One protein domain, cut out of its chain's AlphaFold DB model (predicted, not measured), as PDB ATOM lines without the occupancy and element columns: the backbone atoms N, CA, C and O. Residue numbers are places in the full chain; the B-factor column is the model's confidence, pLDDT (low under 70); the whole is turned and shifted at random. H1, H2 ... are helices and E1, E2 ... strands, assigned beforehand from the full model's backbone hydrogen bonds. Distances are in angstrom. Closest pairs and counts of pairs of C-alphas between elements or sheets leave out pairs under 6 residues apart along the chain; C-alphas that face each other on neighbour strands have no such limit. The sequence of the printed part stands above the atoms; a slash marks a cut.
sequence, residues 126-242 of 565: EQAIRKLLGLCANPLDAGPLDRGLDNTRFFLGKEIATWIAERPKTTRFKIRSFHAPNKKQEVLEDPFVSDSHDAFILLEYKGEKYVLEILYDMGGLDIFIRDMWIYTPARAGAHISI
ATOM      1  N   GLU A 126     -11.339  12.645   9.317       81.69
ATOM      2  CA  GLU A 126     -12.094  11.393   9.219       81.69
ATOM      3  C   GLU A 126     -13.013  11.408   7.995       81.69
ATOM      4  O   GLU A 126     -13.023  10.449   7.228       81.69
ATOM      5  N   GLN A 127     -13.728  12.511   7.747       82.88
ATOM      6  CA  GLN A 127     -14.576  12.648   6.556       82.88
ATOM      7  C   GLN A 127     -13.763  12.460   5.270       82.88
ATOM      8  O   GLN A 127     -14.216  11.790   4.337       82.88
ATOM      9  N   ALA A 128     -12.547  13.016   5.231       86.56
ATOM     10  CA  ALA A 128     -11.625  12.806   4.132       86.56
ATOM     11  C   ALA A 128     -11.257  11.311   3.999       86.56
ATOM     12  O   ALA A 128     -11.491  10.700   2.955       86.56
ATOM     13  N   ILE A 129     -10.763  10.673   5.056       89.50
ATOM     14  CA  ILE A 129     -10.391   9.249   5.017       89.50
ATOM     15  C   ILE A 129     -11.564   8.373   4.547       89.50
ATOM     16  O   ILE A 129     -11.413   7.567   3.628       89.50
ATOM     17  N   ARG A 130     -12.766   8.592   5.093       89.62
ATOM     18  CA  ARG A 130     -13.989   7.876   4.701       89.62
ATOM     19  C   ARG A 130     -14.297   8.044   3.219       89.62
ATOM     20  O   ARG A 130     -14.569   7.058   2.538       89.62
ATOM     21  N   LYS A 131     -14.182   9.265   2.694       88.94
ATOM     22  CA  LYS A 131     -14.393   9.544   1.270       88.94
ATOM     23  C   LYS A 131     -13.371   8.831   0.372       88.94
ATOM     24  O   LYS A 131     -13.770   8.315  -0.669       88.94
ATOM     25  N   LEU A 132     -12.096   8.732   0.770       91.00
ATOM     26  CA  LEU A 132     -11.078   7.964   0.022       91.00
ATOM     27  C   LEU A 132     -11.389   6.465  -0.009       91.00
ATOM     28  O   LEU A 132     -11.221   5.806  -1.038       91.00
ATOM     29  N   LEU A 133     -11.894   5.941   1.107       90.06
ATOM     30  CA  LEU A 133     -12.339   4.554   1.230       90.06
ATOM     31  C   LEU A 133     -13.666   4.280   0.498       90.06
ATOM     32  O   LEU A 133     -14.069   3.126   0.383       90.06
ATOM     33  N   GLY A 134     -14.333   5.309  -0.038       87.31
ATOM     34  CA  GLY A 134     -15.640   5.183  -0.691       87.31
ATOM     35  C   GLY A 134     -16.801   4.982   0.287       87.31
ATOM     36  O   GLY A 134     -17.854   4.491  -0.113       87.31
ATOM     37  N   LEU A 135     -16.613   5.343   1.556       85.62
ATOM     38  CA  LEU A 135     -17.634   5.306   2.600       85.62
ATOM     39  C   LEU A 135     -18.412   6.628   2.634       85.62
ATOM     40  O   LEU A 135     -17.919   7.677   2.211       85.62
ATOM     41  N   CYS A 136     -19.623   6.603   3.198       80.38
ATOM     42  CA  CYS A 136     -20.375   7.827   3.467       80.38
ATOM     43  C   CYS A 136     -19.567   8.745   4.394       80.38
ATOM     44  O   CYS A 136     -19.106   8.314   5.457       80.38
ATOM     45  N   ALA A 137     -19.428  10.014   3.995       73.38
ATOM     46  CA  ALA A 137     -18.688  11.023   4.752       73.38
ATOM     47  C   ALA A 137     -19.263  11.222   6.163       73.38
ATOM     48  O   ALA A 137     -18.501  11.407   7.105       73.38
ATOM     49  N   ASN A 138     -20.589  11.115   6.299       75.94
ATOM     50  CA  ASN A 138     -21.284  11.043   7.576       75.94
ATOM     51  C   ASN A 138     -21.593   9.568   7.924       75.94
ATOM     52  O   ASN A 138     -22.425   8.942   7.259       75.94
ATOM     53  N   PRO A 139     -20.951   8.991   8.954       71.00
ATOM     54  CA  PRO A 139     -21.256   7.659   9.469       71.00
ATOM     55  C   PRO A 139     -22.725   7.408   9.826       71.00
ATOM     56  O   PRO A 139     -23.169   6.268   9.709       71.00
ATOM     57  N   LEU A 140     -23.492   8.414  10.264       71.88
ATOM     58  CA  LEU A 140     -24.913   8.226  10.607       71.88
ATOM     59  C   LEU A 140     -25.763   7.900   9.378       71.88
ATOM     60  O   LEU A 140     -26.718   7.128   9.488       71.88
ATOM     61  N   ASP A 141     -25.362   8.429   8.222       74.19
ATOM     62  CA  ASP A 141     -26.015   8.197   6.934       74.19
ATOM     63  C   ASP A 141     -25.550   6.880   6.283       74.19
ATOM     64  O   ASP A 141     -26.147   6.415   5.312       74.19
ATOM     65  N   ALA A 142     -24.497   6.253   6.823       73.38
ATOM     66  CA  ALA A 142     -23.970   4.988   6.334       73.38
ATOM     67  C   ALA A 142     -24.808   3.786   6.813       73.38
ATOM     68  O   ALA A 142     -25.350   3.753   7.931       73.38
ATOM     69  N   GLY A 143     -24.846   2.739   5.983       73.69
ATOM     70  CA  GLY A 143     -25.373   1.433   6.379       73.69
ATOM     71  C   GLY A 143     -24.597   0.858   7.578       73.69
ATOM     72  O   GLY A 143     -23.423   1.186   7.739       73.69
ATOM     73  N   PRO A 144     -25.203  -0.003   8.423       72.25
ATOM     74  CA  PRO A 144     -24.611  -0.450   9.693       72.25
ATOM     75  C   PRO A 144     -23.174  -0.988   9.601       72.25
ATOM     76  O   PRO A 144     -22.400  -0.778  10.528       72.25
ATOM     77  N   LEU A 145     -22.821  -1.643   8.490       66.75
ATOM     78  CA  LEU A 145     -21.495  -2.223   8.248       66.75
ATOM     79  C   LEU A 145     -20.428  -1.185   7.869       66.75
ATOM     80  O   LEU A 145     -19.257  -1.393   8.150       66.75
ATOM     81  N   ASP A 146     -20.822  -0.062   7.273       72.62
ATOM     82  CA  ASP A 146     -19.901   0.972   6.789       72.62
ATOM     83  C   ASP A 146     -19.797   2.152   7.772       72.62
ATOM     84  O   ASP A 146     -19.162   3.160   7.473       72.62
ATOM     85  N   ARG A 147     -20.426   2.064   8.957       75.25
ATOM     86  CA  ARG A 147     -20.387   3.134   9.971       75.25
ATOM     87  C   ARG A 147     -19.031   3.253  10.647       75.25
ATOM     88  O   ARG A 147     -18.571   4.372  10.858       75.25
ATOM     89  N   GLY A 148     -18.405   2.135  10.993       76.12
ATOM     90  CA  GLY A 148     -17.143   2.151  11.725       76.12
ATOM     91  C   GLY A 148     -15.940   2.383  10.812       76.12
ATOM     92  O   GLY A 148     -15.914   1.940   9.661       76.12
ATOM     93  N   LEU A 149     -14.953   3.088  11.351       84.00
ATOM     94  CA  LEU A 149     -13.640   3.279  10.760       84.00
ATOM     95  C   LEU A 149     -12.619   2.899  11.828       84.00
ATOM     96  O   LEU A 149     -12.528   3.573  12.851       84.00
ATOM     97  N   ASP A 150     -11.877   1.831  11.578       84.44
ATOM     98  CA  ASP A 150     -10.805   1.399  12.462       84.44
ATOM     99  C   ASP A 150      -9.493   2.026  12.000       84.44
ATOM    100  O   ASP A 150      -9.289   2.290  10.810       84.44
ATOM    101  N   ASN A 151      -8.594   2.261  12.948       86.56
ATOM    102  CA  ASN A 151      -7.231   2.650  12.649       86.56
ATOM    103  C   ASN A 151      -6.249   1.851  13.496       86.56
ATOM    104  O   ASN A 151      -6.565   1.355  14.578       86.56
ATOM    105  N   THR A 152      -5.041   1.678  12.982       87.00
ATOM    106  CA  THR A 152      -3.965   1.067  13.754       87.00
ATOM    107  C   THR A 152      -2.653   1.749  13.434       87.00
ATOM    108  O   THR A 152      -2.317   1.989  12.273       87.00
ATOM    109  N   ARG A 153      -1.924   2.069  14.499       88.12
ATOM    110  CA  ARG A 153      -0.601   2.673  14.440       88.12
ATOM    111  C   ARG A 153       0.449   1.614  14.122       88.12
ATOM    112  O   ARG A 153       0.436   0.536  14.714       88.12
ATOM    113  N   PHE A 154       1.378   1.938  13.236       87.12
ATOM    114  CA  PHE A 154       2.531   1.100  12.913       87.12
ATOM    115  C   PHE A 154       3.684   1.963  12.389       87.12
ATOM    116  O   PHE A 154       3.549   3.177  12.272       87.12
ATOM    117  N   PHE A 155       4.843   1.366  12.114       86.38
ATOM    118  CA  PHE A 155       6.008   2.116  11.649       86.38
ATOM    119  C   PHE A 155       6.830   1.281  10.665       86.38
ATOM    120  O   PHE A 155       7.284   0.194  11.012       86.38
ATOM    121  N   LEU A 156       7.010   1.790   9.442       88.94
ATOM    122  CA  LEU A 156       7.806   1.148   8.383       88.94
ATOM    123  C   LEU A 156       9.169   1.810   8.167       88.94
ATOM    124  O   LEU A 156       9.977   1.304   7.395       88.94
ATOM    125  N   GLY A 157       9.429   2.934   8.835       90.06
ATOM    126  CA  GLY A 157      10.641   3.716   8.632       90.06
ATOM    127  C   GLY A 157      10.605   4.602   7.390       90.06
ATOM    128  O   GLY A 157       9.726   4.519   6.530       90.06
ATOM    129  N   LYS A 158      11.598   5.488   7.325       91.25
ATOM    130  CA  LYS A 158      11.756   6.494   6.273       91.25
ATOM    131  C   LYS A 158      11.923   5.872   4.894       91.25
ATOM    132  O   LYS A 158      11.226   6.259   3.970       91.25
ATOM    133  N   GLU A 159      12.828   4.912   4.758       92.06
ATOM    134  CA  GLU A 159      13.218   4.400   3.446       92.06
ATOM    135  C   GLU A 159      12.079   3.674   2.737       92.06
ATOM    136  O   GLU A 159      11.852   3.885   1.551       92.06
ATOM    137  N   ILE A 160      11.288   2.901   3.479       93.56
ATOM    138  CA  ILE A 160      10.097   2.258   2.927       93.56
ATOM    139  C   ILE A 160       9.019   3.292   2.605       93.56
ATOM    140  O   ILE A 160       8.342   3.158   1.589       93.56
ATOM    141  N   ALA A 161       8.860   4.336   3.422       93.38
ATOM    142  CA  ALA A 161       7.925   5.418   3.121       93.38
ATOM    143  C   ALA A 161       8.314   6.163   1.829       93.38
ATOM    144  O   ALA A 161       7.453   6.403   0.982       93.38
ATOM    145  N   THR A 162       9.604   6.461   1.638       92.56
ATOM    146  CA  THR A 162      10.144   7.050   0.403       92.56
ATOM    147  C   THR A 162       9.987   6.102  -0.783       92.56
ATOM    148  O   THR A 162       9.490   6.514  -1.825       92.56
ATOM    149  N   TRP A 163      10.289   4.814  -0.613       94.38
ATOM    150  CA  TRP A 163      10.065   3.812  -1.653       94.38
ATOM    151  C   TRP A 163       8.587   3.725  -2.049       94.38
ATOM    152  O   TRP A 163       8.281   3.717  -3.229       94.38
ATOM    153  N   ILE A 164       7.637   3.754  -1.107       94.56
ATOM    154  CA  ILE A 164       6.200   3.817  -1.430       94.56
ATOM    155  C   ILE A 164       5.867   5.099  -2.217       94.56
ATOM    156  O   ILE A 164       5.076   5.046  -3.163       94.56
ATOM    157  N   ALA A 165       6.464   6.241  -1.871       92.19
ATOM    158  CA  ALA A 165       6.255   7.501  -2.585       92.19
ATOM    159  C   ALA A 165       6.701   7.441  -4.060       92.19
ATOM    160  O   ALA A 165       6.055   8.046  -4.915       92.19
ATOM    161  N   GLU A 166       7.706   6.622  -4.386       93.31
ATOM    162  CA  GLU A 166       8.168   6.368  -5.763       93.31
ATOM    163  C   GLU A 166       7.183   5.533  -6.610       93.31
ATOM    164  O   GLU A 166       7.408   5.318  -7.802       93.31
ATOM    165  N   ARG A 167       6.059   5.080  -6.031       93.62
ATOM    166  CA  ARG A 167       5.019   4.259  -6.686       93.62
ATOM    167  C   ARG A 167       5.576   2.976  -7.330       93.62
ATOM    168  O   ARG A 167       5.355   2.733  -8.525       93.62
ATOM    169  N   PRO A 168       6.260   2.117  -6.556       93.94
ATOM    170  CA  PRO A 168       6.855   0.885  -7.039       93.94
ATOM    171  C   PRO A 168       5.789  -0.027  -7.635       93.94
ATOM    172  O   PRO A 168       4.641  -0.083  -7.185       93.94
ATOM    173  N   LYS A 169       6.182  -0.786  -8.658       93.38
ATOM    174  CA  LYS A 169       5.317  -1.818  -9.227       93.38
ATOM    175  C   LYS A 169       5.324  -3.019  -8.296       93.38
ATOM    176  O   LYS A 169       6.305  -3.750  -8.257       93.38
ATOM    177  N   THR A 170       4.233  -3.219  -7.576       95.00
ATOM    178  CA  THR A 170       4.079  -4.301  -6.603       95.00
ATOM    179  C   THR A 170       2.989  -5.285  -7.030       95.00
ATOM    180  O   THR A 170       2.090  -4.958  -7.811       95.00
ATOM    181  N   THR A 171       3.096  -6.527  -6.561       93.44
ATOM    182  CA  THR A 171       2.132  -7.604  -6.852       93.44
ATOM    183  C   THR A 171       1.158  -7.853  -5.702       93.44
ATOM    184  O   THR A 171       0.006  -8.216  -5.942       93.44
ATOM    185  N   ARG A 172       1.604  -7.628  -4.462       92.62
ATOM    186  CA  ARG A 172       0.874  -7.896  -3.216       92.62
ATOM    187  C   ARG A 172      -0.109  -6.785  -2.858       92.62
ATOM    188  O   ARG A 172      -1.211  -7.072  -2.399       92.62
ATOM    189  N   PHE A 173       0.244  -5.529  -3.124       93.88
ATOM    190  CA  PHE A 173      -0.620  -4.359  -2.942       93.88
ATOM    191  C   PHE A 173      -0.536  -3.437  -4.163       93.88
ATOM    192  O   PHE A 173       0.235  -3.692  -5.080       93.88
ATOM    193  N   LYS A 174      -1.357  -2.387  -4.223       94.81
ATOM    194  CA  LYS A 174      -1.312  -1.375  -5.288       94.81
ATOM    195  C   LYS A 174      -1.459   0.012  -4.698       94.81
ATOM    196  O   LYS A 174      -2.424   0.279  -3.992       94.81
ATOM    197  N   ILE A 175      -0.552   0.910  -5.050       95.94
ATOM    198  CA  ILE A 175      -0.651   2.327  -4.697       95.94
ATOM    199  C   ILE A 175      -1.553   3.001  -5.733       95.94
ATOM    200  O   ILE A 175      -1.267   2.960  -6.930       95.94
ATOM    201  N   ARG A 176      -2.680   3.568  -5.296       95.19
ATOM    202  CA  ARG A 176      -3.676   4.186  -6.185       95.19
ATOM    203  C   ARG A 176      -3.399   5.671  -6.385       95.19
ATOM    204  O   ARG A 176      -3.366   6.130  -7.525       95.19
ATOM    205  N   SER A 177      -3.206   6.408  -5.297       94.81
ATOM    206  CA  SER A 177      -3.030   7.862  -5.331       94.81
ATOM    207  C   SER A 177      -2.541   8.408  -3.992       94.81
ATOM    208  O   SER A 177      -2.702   7.772  -2.950       94.81
ATOM    209  N   PHE A 178      -1.975   9.612  -4.034       95.75
ATOM    210  CA  PHE A 178      -1.591  10.393  -2.862       95.75
ATOM    211  C   PHE A 178      -2.530  11.586  -2.727       95.75
ATOM    212  O   PHE A 178      -2.974  12.133  -3.737       95.75
ATOM    213  N   HIS A 179      -2.859  11.972  -1.501       93.44
ATOM    214  CA  HIS A 179      -3.837  13.013  -1.219       93.44
ATOM    215  C   HIS A 179      -3.407  13.888  -0.047       93.44
ATOM    216  O   HIS A 179      -2.911  13.389   0.966       93.44
ATOM    217  N   ALA A 180      -3.689  15.185  -0.163       87.19
ATOM    218  CA  ALA A 180      -3.589  16.103   0.960       87.19
ATOM    219  C   ALA A 180      -4.621  15.737   2.052       87.19
ATOM    220  O   ALA A 180      -5.775  15.433   1.722       87.19
ATOM    221  N   PRO A 181      -4.268  15.829   3.345       81.25
ATOM    222  CA  PRO A 181      -5.138  15.472   4.468       81.25
ATOM    223  C   PRO A 181      -6.116  16.601   4.823       81.25
ATOM    224  O   PRO A 181      -6.331  16.952   5.980       81.25
ATOM    225  N   ASN A 182      -6.725  17.190   3.795       78.62
ATOM    226  CA  ASN A 182      -7.702  18.265   3.900       78.62
ATOM    227  C   ASN A 182      -9.047  17.839   3.281       78.62
ATOM    228  O   ASN A 182      -9.149  16.827   2.588       78.62
ATOM    229  N   LYS A 183     -10.099  18.641   3.485       69.69
ATOM    230  CA  LYS A 183     -11.440  18.375   2.924       69.69
ATOM    231  C   LYS A 183     -11.466  18.217   1.400       69.69
ATOM    232  O   LYS A 183     -12.316  17.497   0.871       69.69
ATOM    233  N   LYS A 184     -10.583  18.919   0.684       73.19
ATOM    234  CA  LYS A 184     -10.541  18.900  -0.785       73.19
ATOM    235  C   LYS A 184      -9.889  17.630  -1.326       73.19
ATOM    236  O   LYS A 184     -10.288  17.184  -2.397       73.19
ATOM    237  N   GLN A 185      -8.977  17.026  -0.561       78.69
ATOM    238  CA  GLN A 185      -8.263  15.794  -0.906       78.69
ATOM    239  C   GLN A 185      -7.554  15.905  -2.248       78.69
ATOM    240  O   GLN A 185      -7.641  15.009  -3.094       78.69
ATOM    241  N   GLU A 186      -6.911  17.050  -2.449       85.75
ATOM    242  CA  GLU A 186      -6.162  17.351  -3.661       85.75
ATOM    243  C   GLU A 186      -5.183  16.209  -3.933       85.75
ATOM    244  O   GLU A 186      -4.492  15.746  -3.022       85.75
ATOM    245  N   VAL A 187      -5.206  15.699  -5.166       90.38
ATOM    246  CA  VAL A 187      -4.321  14.613  -5.581       90.38
ATOM    247  C   VAL A 187      -2.910  15.170  -5.648       90.38
ATOM    248  O   VAL A 187      -2.674  16.167  -6.327       90.38
ATOM    249  N   LEU A 188      -1.994  14.516  -4.950       89.31
ATOM    250  CA  LEU A 188      -0.589  14.885  -4.919       89.31
ATOM    251  C   LEU A 188       0.201  14.023  -5.909       89.31
ATOM    252  O   LEU A 188      -0.081  12.831  -6.099       89.31
ATOM    253  N   GLU A 189       1.206  14.625  -6.541       89.38
ATOM    254  CA  GLU A 189       2.201  13.881  -7.319       89.38
ATOM    255  C   GLU A 189       3.149  13.127  -6.378       89.38
ATOM    256  O   GLU A 189       3.318  11.915  -6.543       89.38
ATOM    257  N   ASP A 190       3.627  13.824  -5.341       89.19
ATOM    258  CA  ASP A 190       4.499  13.361  -4.255       89.19
ATOM    259  C   ASP A 190       3.770  13.521  -2.900       89.19
ATOM    260  O   ASP A 190       3.172  14.575  -2.665       89.19
ATOM    261  N   PRO A 191       3.749  12.506  -2.012       88.94
ATOM    262  CA  PRO A 191       3.135  12.638  -0.694       88.94
ATOM    263  C   PRO A 191       3.919  13.562   0.258       88.94
ATOM    264  O   PRO A 191       3.337  14.034   1.233       88.94
ATOM    265  N   PHE A 192       5.201  13.836   0.007       89.56
ATOM    266  CA  PHE A 192       6.067  14.650   0.860       89.56
ATOM    267  C   PHE A 192       6.215  16.071   0.303       89.56
ATOM    268  O   PHE A 192       7.082  16.369  -0.514       89.56
ATOM    269  N   VAL A 193       5.349  16.976   0.759       82.88
ATOM    270  CA  VAL A 193       5.302  18.377   0.323       82.88
ATOM    271  C   VAL A 193       5.840  19.278   1.432       82.88
ATOM    272  O   VAL A 193       5.454  19.132   2.588       82.88
ATOM    273  N   SER A 194       6.686  20.251   1.076       70.00
ATOM    274  CA  SER A 194       7.446  21.101   2.009       70.00
ATOM    275  C   SER A 194       6.615  21.775   3.110       70.00
ATOM    276  O   SER A 194       7.078  21.887   4.242       70.00
ATOM    277  N   ASP A 195       5.391  22.201   2.787       73.38
ATOM    278  CA  ASP A 195       4.501  22.932   3.705       73.38
ATOM    279  C   ASP A 195       3.482  22.026   4.421       73.38
ATOM    280  O   ASP A 195       2.588  22.512   5.117       73.38
ATOM    281  N   SER A 196       3.579  20.707   4.239       76.25
ATOM    282  CA  SER A 196       2.680  19.725   4.839       76.25
ATOM    283  C   SER A 196       3.399  18.893   5.898       76.25
ATOM    284  O   SER A 196       4.625  18.855   5.972       76.25
ATOM    285  N   HIS A 197       2.628  18.324   6.817       84.38
ATOM    286  CA  HIS A 197       3.123  17.560   7.969       84.38
ATOM    287  C   HIS A 197       2.537  16.144   7.986       84.38
ATOM    288  O   HIS A 197       2.792  15.350   8.899       84.38
ATOM    289  N   ASP A 198       1.709  15.846   6.989       88.19
ATOM    290  CA  ASP A 198       0.952  14.628   6.856       88.19
ATOM    291  C   ASP A 198       0.490  14.389   5.416       88.19
ATOM    292  O   ASP A 198       0.225  15.310   4.650       88.19
ATOM    293  N   ALA A 199       0.358  13.122   5.037       91.75
ATOM    294  CA  ALA A 199      -0.166  12.740   3.731       91.75
ATOM    295  C   ALA A 199      -0.993  11.463   3.800       91.75
ATOM    296  O   ALA A 199      -0.727  10.578   4.615       91.75
ATOM    297  N   PHE A 200      -1.982  11.364   2.910       94.38
ATOM    298  CA  PHE A 200      -2.800  10.168   2.735       94.38
ATOM    299  C   PHE A 200      -2.401   9.427   1.468       94.38
ATOM    300  O   PHE A 200      -2.438   9.971   0.367       94.38
ATOM    301  N   ILE A 201      -2.089   8.150   1.617       95.31
ATOM    302  CA  ILE A 201      -1.792   7.229   0.532       95.31
ATOM    303  C   ILE A 201      -2.953   6.246   0.438       95.31
ATOM    304  O   ILE A 201      -3.167   5.423   1.328       95.31
ATOM    305  N   LEU A 202      -3.715   6.336  -0.650       95.44
ATOM    306  CA  LEU A 202      -4.753   5.363  -0.957       95.44
ATOM    307  C   LEU A 202      -4.091   4.136  -1.582       95.44
ATOM    308  O   LEU A 202      -3.502   4.218  -2.665       95.44
ATOM    309  N   LEU A 203      -4.222   2.995  -0.918       94.25
ATOM    310  CA  LEU A 203      -3.697   1.719  -1.383       94.25
ATOM    311  C   LEU A 203      -4.800   0.666  -1.470       94.25
ATOM    312  O   LEU A 203      -5.847   0.773  -0.836       94.25
ATOM    313  N   GLU A 204      -4.566  -0.349  -2.287       92.62
ATOM    314  CA  GLU A 204      -5.447  -1.498  -2.448       92.62
ATOM    315  C   GLU A 204      -4.683  -2.781  -2.141       92.62
ATOM    316  O   GLU A 204      -3.603  -3.009  -2.683       92.62
ATOM    317  N   TYR A 205      -5.246  -3.621  -1.281       90.56
ATOM    318  CA  TYR A 205      -4.647  -4.876  -0.836       90.56
ATOM    319  C   TYR A 205      -5.747  -5.935  -0.717       90.56
ATOM    320  O   TYR A 205      -6.818  -5.663  -0.183       90.56
ATOM    321  N   LYS A 206      -5.527  -7.124  -1.298       88.25
ATOM    322  CA  LYS A 206      -6.524  -8.220  -1.370       88.25
ATOM    323  C   LYS A 206      -7.929  -7.792  -1.855       88.25
ATOM    324  O   LYS A 206      -8.928  -8.398  -1.486       88.25
ATOM    325  N   GLY A 207      -8.001  -6.778  -2.721       86.38
ATOM    326  CA  GLY A 207      -9.253  -6.270  -3.301       86.38
ATOM    327  C   GLY A 207      -9.979  -5.206  -2.468       86.38
ATOM    328  O   GLY A 207     -10.951  -4.636  -2.955       86.38
ATOM    329  N   GLU A 208      -9.487  -4.883  -1.271       88.56
ATOM    330  CA  GLU A 208     -10.024  -3.823  -0.415       88.56
ATOM    331  C   GLU A 208      -9.134  -2.576  -0.443       88.56
ATOM    332  O   GLU A 208      -7.932  -2.646  -0.718       88.56
ATOM    333  N   LYS A 209      -9.739  -1.416  -0.171       91.56
ATOM    334  CA  LYS A 209      -9.045  -0.124  -0.100       91.56
ATOM    335  C   LYS A 209      -8.659   0.202   1.335       91.56
ATOM    336  O   LYS A 209      -9.445  -0.000   2.256       91.56
ATOM    337  N   TYR A 210      -7.489   0.804   1.480       92.88
ATOM    338  CA  TYR A 210      -6.934   1.256   2.744       92.88
ATOM    339  C   TYR A 210      -6.343   2.651   2.571       92.88
ATOM    340  O   TYR A 210      -5.855   2.997   1.492       92.88
ATOM    341  N   VAL A 211      -6.370   3.449   3.633       94.12
ATOM    342  CA  VAL A 211      -5.676   4.740   3.657       94.12
ATOM    343  C   VAL A 211      -4.513   4.626   4.623       94.12
ATOM    344  O   VAL A 211      -4.718   4.416   5.816       94.12
ATOM    345  N   LEU A 212      -3.303   4.754   4.093       94.75
ATOM    346  CA  LEU A 212      -2.093   4.922   4.879       94.75
ATOM    347  C   LEU A 212      -1.868   6.414   5.104       94.75
ATOM    348  O   LEU A 212      -1.668   7.175   4.163       94.75
ATOM    349  N   GLU A 213      -1.911   6.823   6.354       93.19
ATOM    350  CA  GLU A 213      -1.554   8.154   6.807       93.19
ATOM    351  C   GLU A 213      -0.105   8.145   7.276       93.19
ATOM    352  O   GLU A 213       0.283   7.324   8.107       93.19
ATOM    353  N   ILE A 214       0.686   9.070   6.745       93.38
ATOM    354  CA  ILE A 214       2.080   9.260   7.133       93.38
ATOM    355  C   ILE A 214       2.201  10.652   7.724       93.38
ATOM    356  O   ILE A 214       1.897  11.620   7.039       93.38
ATOM    357  N   LEU A 215       2.652  10.741   8.971       90.81
ATOM    358  CA  LEU A 215       3.002  11.988   9.644       90.81
ATOM    359  C   LEU A 215       4.507  12.190   9.512       90.81
ATOM    360  O   LEU A 215       5.287  11.328   9.923       90.81
ATOM    361  N   TYR A 216       4.921  13.325   8.965       90.50
ATOM    362  CA  TYR A 216       6.326  13.613   8.697       90.50
ATOM    363  C   TYR A 216       6.677  15.072   8.984       90.50
ATOM    364  O   TYR A 216       5.794  15.915   9.133       90.50
ATOM    365  N   ASP A 217       7.971  15.341   9.102       88.25
ATOM    366  CA  ASP A 217       8.559  16.677   9.127       88.25
ATOM    367  C   ASP A 217       9.638  16.769   8.044       88.25
ATOM    368  O   ASP A 217      10.339  15.791   7.766       88.25
ATOM    369  N   MET A 218       9.785  17.954   7.452       82.75
ATOM    370  CA  MET A 218      10.820  18.237   6.459       82.75
ATOM    371  C   MET A 218      12.022  18.911   7.128       82.75
ATOM    372  O   MET A 218      11.914  19.999   7.693       82.75
ATOM    373  N   GLY A 219      13.182  18.262   7.055       76.31
ATOM    374  CA  GLY A 219      14.476  18.766   7.503       76.31
ATOM    375  C   GLY A 219      15.342  19.160   6.310       76.31
ATOM    376  O   GLY A 219      16.249  18.427   5.921       76.31
ATOM    377  N   GLY A 220      15.064  20.311   5.693       76.69
ATOM    378  CA  GLY A 220      15.743  20.717   4.459       76.69
ATOM    379  C   GLY A 220      15.334  19.828   3.279       76.69
ATOM    380  O   GLY A 220      14.176  19.857   2.876       76.69
ATOM    381  N   LEU A 221      16.280  19.057   2.730       71.75
ATOM    382  CA  LEU A 221      16.009  18.050   1.690       71.75
ATOM    383  C   LEU A 221      15.665  16.672   2.267       71.75
ATOM    384  O   LEU A 221      15.399  15.754   1.495       71.75
ATOM    385  N   ASP A 222      15.710  16.516   3.593       80.94
ATOM    386  CA  ASP A 222      15.473  15.232   4.231       80.94
ATOM    387  C   ASP A 222      14.087  15.118   4.871       80.94
ATOM    388  O   ASP A 222      13.497  16.110   5.301       80.94
ATOM    389  N   ILE A 223      13.581  13.889   4.954       87.50
ATOM    390  CA  ILE A 223      12.257  13.561   5.494       87.50
ATOM    391  C   ILE A 223      12.414  12.813   6.814       87.50
ATOM    392  O   ILE A 223      13.103  11.789   6.881       87.50
ATOM    393  N   PHE A 224      11.719  13.272   7.848       88.12
ATOM    394  CA  PHE A 224      11.619  12.577   9.125       88.12
ATOM    395  C   PHE A 224      10.203  12.035   9.314       88.12
ATOM    396  O   PHE A 224       9.255  12.803   9.450       88.12
ATOM    397  N   ILE A 225      10.048  10.709   9.341       89.81
ATOM    398  CA  ILE A 225       8.748  10.077   9.594       89.81
ATOM    399  C   ILE A 225       8.506  10.031  11.102       89.81
ATOM    400  O   ILE A 225       9.217   9.339  11.829       89.81
ATOM    401  N   ARG A 226       7.482  10.748  11.563       88.00
ATOM    402  CA  ARG A 226       7.060  10.762  12.969       88.00
ATOM    403  C   ARG A 226       6.202   9.564  13.320       88.00
ATOM    404  O   ARG A 226       6.355   8.990  14.397       88.00
ATOM    405  N   ASP A 227       5.249   9.247  12.451       88.25
ATOM    406  CA  ASP A 227       4.265   8.212  12.731       88.25
ATOM    407  C   ASP A 227       3.555   7.724  11.468       88.25
ATOM    408  O   ASP A 227       3.504   8.437  10.463       88.25
ATOM    409  N   MET A 228       2.982   6.522  11.531       92.56
ATOM    410  CA  MET A 228       2.179   5.968  10.444       92.56
ATOM    411  C   MET A 228       0.931   5.274  10.984       92.56
ATOM    412  O   MET A 228       0.959   4.559  11.987       92.56
ATOM    413  N   TRP A 229      -0.180   5.473  10.286       91.56
ATOM    414  CA  TRP A 229      -1.474   4.899  10.631       91.56
ATOM    415  C   TRP A 229      -2.095   4.283   9.393       91.56
ATOM    416  O   TRP A 229      -2.052   4.868   8.317       91.56
ATOM    417  N   ILE A 230      -2.700   3.112   9.533       92.75
ATOM    418  CA  ILE A 230      -3.553   2.556   8.484       92.75
ATOM    419  C   ILE A 230      -5.002   2.601   8.937       92.75
ATOM    420  O   ILE A 230      -5.319   2.204  10.057       92.75
ATOM    421  N   TYR A 231      -5.868   3.091   8.058       90.81
ATOM    422  CA  TYR A 231      -7.304   3.180   8.276       90.81
ATOM    423  C   TYR A 231      -8.032   2.143   7.433       90.81
ATOM    424  O   TYR A 231      -7.786   2.018   6.225       90.81
ATOM    425  N   THR A 232      -8.953   1.426   8.074       88.81
ATOM    426  CA  THR A 232      -9.705   0.320   7.479       88.81
ATOM    427  C   THR A 232     -11.202   0.476   7.762       88.81
ATOM    428  O   THR A 232     -11.572   0.843   8.877       88.81
ATOM    429  N   PRO A 233     -12.100   0.171   6.810       83.44
ATOM    430  CA  PRO A 233     -13.530   0.072   7.107       83.44
ATOM    431  C   PRO A 233     -13.807  -1.005   8.172       83.44
ATOM    432  O   PRO A 233     -13.279  -2.110   8.064       83.44
ATOM    433  N   ALA A 234     -14.680  -0.744   9.149       74.81
ATOM    434  CA  ALA A 234     -14.978  -1.680  10.250       74.81
ATOM    435  C   ALA A 234     -15.949  -2.823   9.864       74.81
ATOM    436  O   ALA A 234     -16.788  -3.256  10.660       74.81
ATOM    437  N   ARG A 235     -15.884  -3.301   8.616       76.94
ATOM    438  CA  ARG A 235     -16.746  -4.373   8.096       76.94
ATOM    439  C   ARG A 235     -16.006  -5.703   8.030       76.94
ATOM    440  O   ARG A 235     -14.803  -5.758   7.775       76.94
ATOM    441  N   ALA A 236     -16.749  -6.795   8.208       56.78
ATOM    442  CA  ALA A 236     -16.212  -8.148   8.097       56.78
ATOM    443  C   ALA A 236     -15.559  -8.354   6.714       56.78
ATOM    444  O   ALA A 236     -16.222  -8.201   5.691       56.78
ATOM    445  N   GLY A 237     -14.259  -8.667   6.698       63.97
ATOM    446  CA  GLY A 237     -13.445  -8.839   5.485       63.97
ATOM    447  C   GLY A 237     -12.428  -7.722   5.213       63.97
ATOM    448  O   GLY A 237     -11.461  -7.973   4.504       63.97
ATOM    449  N   ALA A 238     -12.589  -6.538   5.814       67.62
ATOM    450  CA  ALA A 238     -11.644  -5.423   5.667       67.62
ATOM    451  C   ALA A 238     -10.598  -5.345   6.797       67.62
ATOM    452  O   ALA A 238      -9.595  -4.646   6.650       67.62
ATOM    453  N   HIS A 239     -10.798  -6.086   7.896       72.62
ATOM    454  CA  HIS A 239      -9.839  -6.161   8.997       72.62
ATOM    455  C   HIS A 239      -8.496  -6.708   8.502       72.62
ATOM    456  O   HIS A 239      -8.422  -7.809   7.954       72.62
ATOM    457  N   ILE A 240      -7.427  -5.962   8.760       76.75
ATOM    458  CA  ILE A 240      -6.066  -6.323   8.379       76.75
ATOM    459  C   ILE A 240      -5.226  -6.585   9.628       76.75
ATOM    460  O   ILE A 240      -5.268  -5.828  10.594       76.75
ATOM    461  N   SER A 241      -4.466  -7.678   9.635       86.06
ATOM    462  CA  SER A 241      -3.397  -7.834  10.620       86.06
ATOM    463  C   SER A 241      -2.238  -6.933  10.202       86.06
ATOM    464  O   SER A 241      -1.712  -7.092   9.102       86.06
ATOM    465  N   ILE A 242      -1.831  -5.999  11.065       84.12
ATOM    466  CA  ILE A 242      -0.682  -5.120  10.793       84.12
ATOM    467  C   ILE A 242       0.586  -5.921  10.546       84.12
ATOM    468  O   ILE A 242       1.301  -5.632   9.593       84.12
TER     469      ILE A 242
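This is residues 126 to 242 of the 565 residues of a protein of Candidatus Altiarchaeales archaeon (UniProt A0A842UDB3). One strongly twisted sheet of five strands forms a wall that curls round the short helix H2 on one face, while the shorter helix H1 packs on the other face. The long hairpin of E4 and E5 reaches to one end of the longest axis, and the loop round Pro 144 lies at the other. The printed part has 117 residues with two named helices and five named strands, in the order H1 E1 H2 E2 E3 E4 E5; the sheet's order is E1 E5 E4 E3 E2, all antiparallel, and the class is mixed, helices and strands. The whole is compact, with a radius of gyration of the C-alphas of 14.2 A, and its outline is only just elongated, spanning 46 by 30 by 22 A.

Begin with the sheet's longest strands. Find C-alpha 208 at (-10.024, -3.823, -0.415); from there E4 runs through residues 208 to 219, 34.3 A. E5 returns through residues 222 to 233, 32.9 A, ends at C-alpha 233 at (-13.530, 0.072, 7.107), and bends by 58 degrees at residue 226. E3 is residues 198 to 205, 21.7 A, E2 is residues 173 to 179, 17.8 A, and E1 is residues 149 to 154, 16.5 A. Look for H2 at residues 157 to 165, 12.6 A, and for H1 at residues 126 to 132, 9.9 A, beginning at C-alpha 126 at (-12.094, 11.393, 9.219).

E2, E3, E4 and E5 form a meander, each strand the antiparallel neighbour of the one before. Between E5 and E4 find N 213 and O 229 at 2.8 A; between E4 and E3, N 201 and O 212 at 2.8 A; between E3 and E2, N 174 and O 204 at 2.8 A. The edge strand E1 is antiparallel to E5 at 146 degrees, with N 150 and O 232 at 2.9 A; the other edge strand is E2. From edge to edge the strands' lines turn by 102 degrees. H2 is on the sheet, with the C-alphas of Lys 158 and Ile 225 its closest to E5, 5.7 A apart. H1 is on the opposite face, with the C-alphas of Ile 129 and Val 211 its closest to E4, 6.7 A apart. In H1 and H2 every O i to N i+4 pair is within hydrogen-bond range.

The two C-alphas farthest apart are those of Pro 144 and Gly 220, 45.9 A. The printed part has no cut. Two links are long: residues 133 to 148, and residues 180 to 197, of which 187 to 188 pair antiparallel with 178 to 179 of E2. The mean pLDDT of the printed part is 85.6; look for values under 70 at residues 145, 183 and 236 to 238.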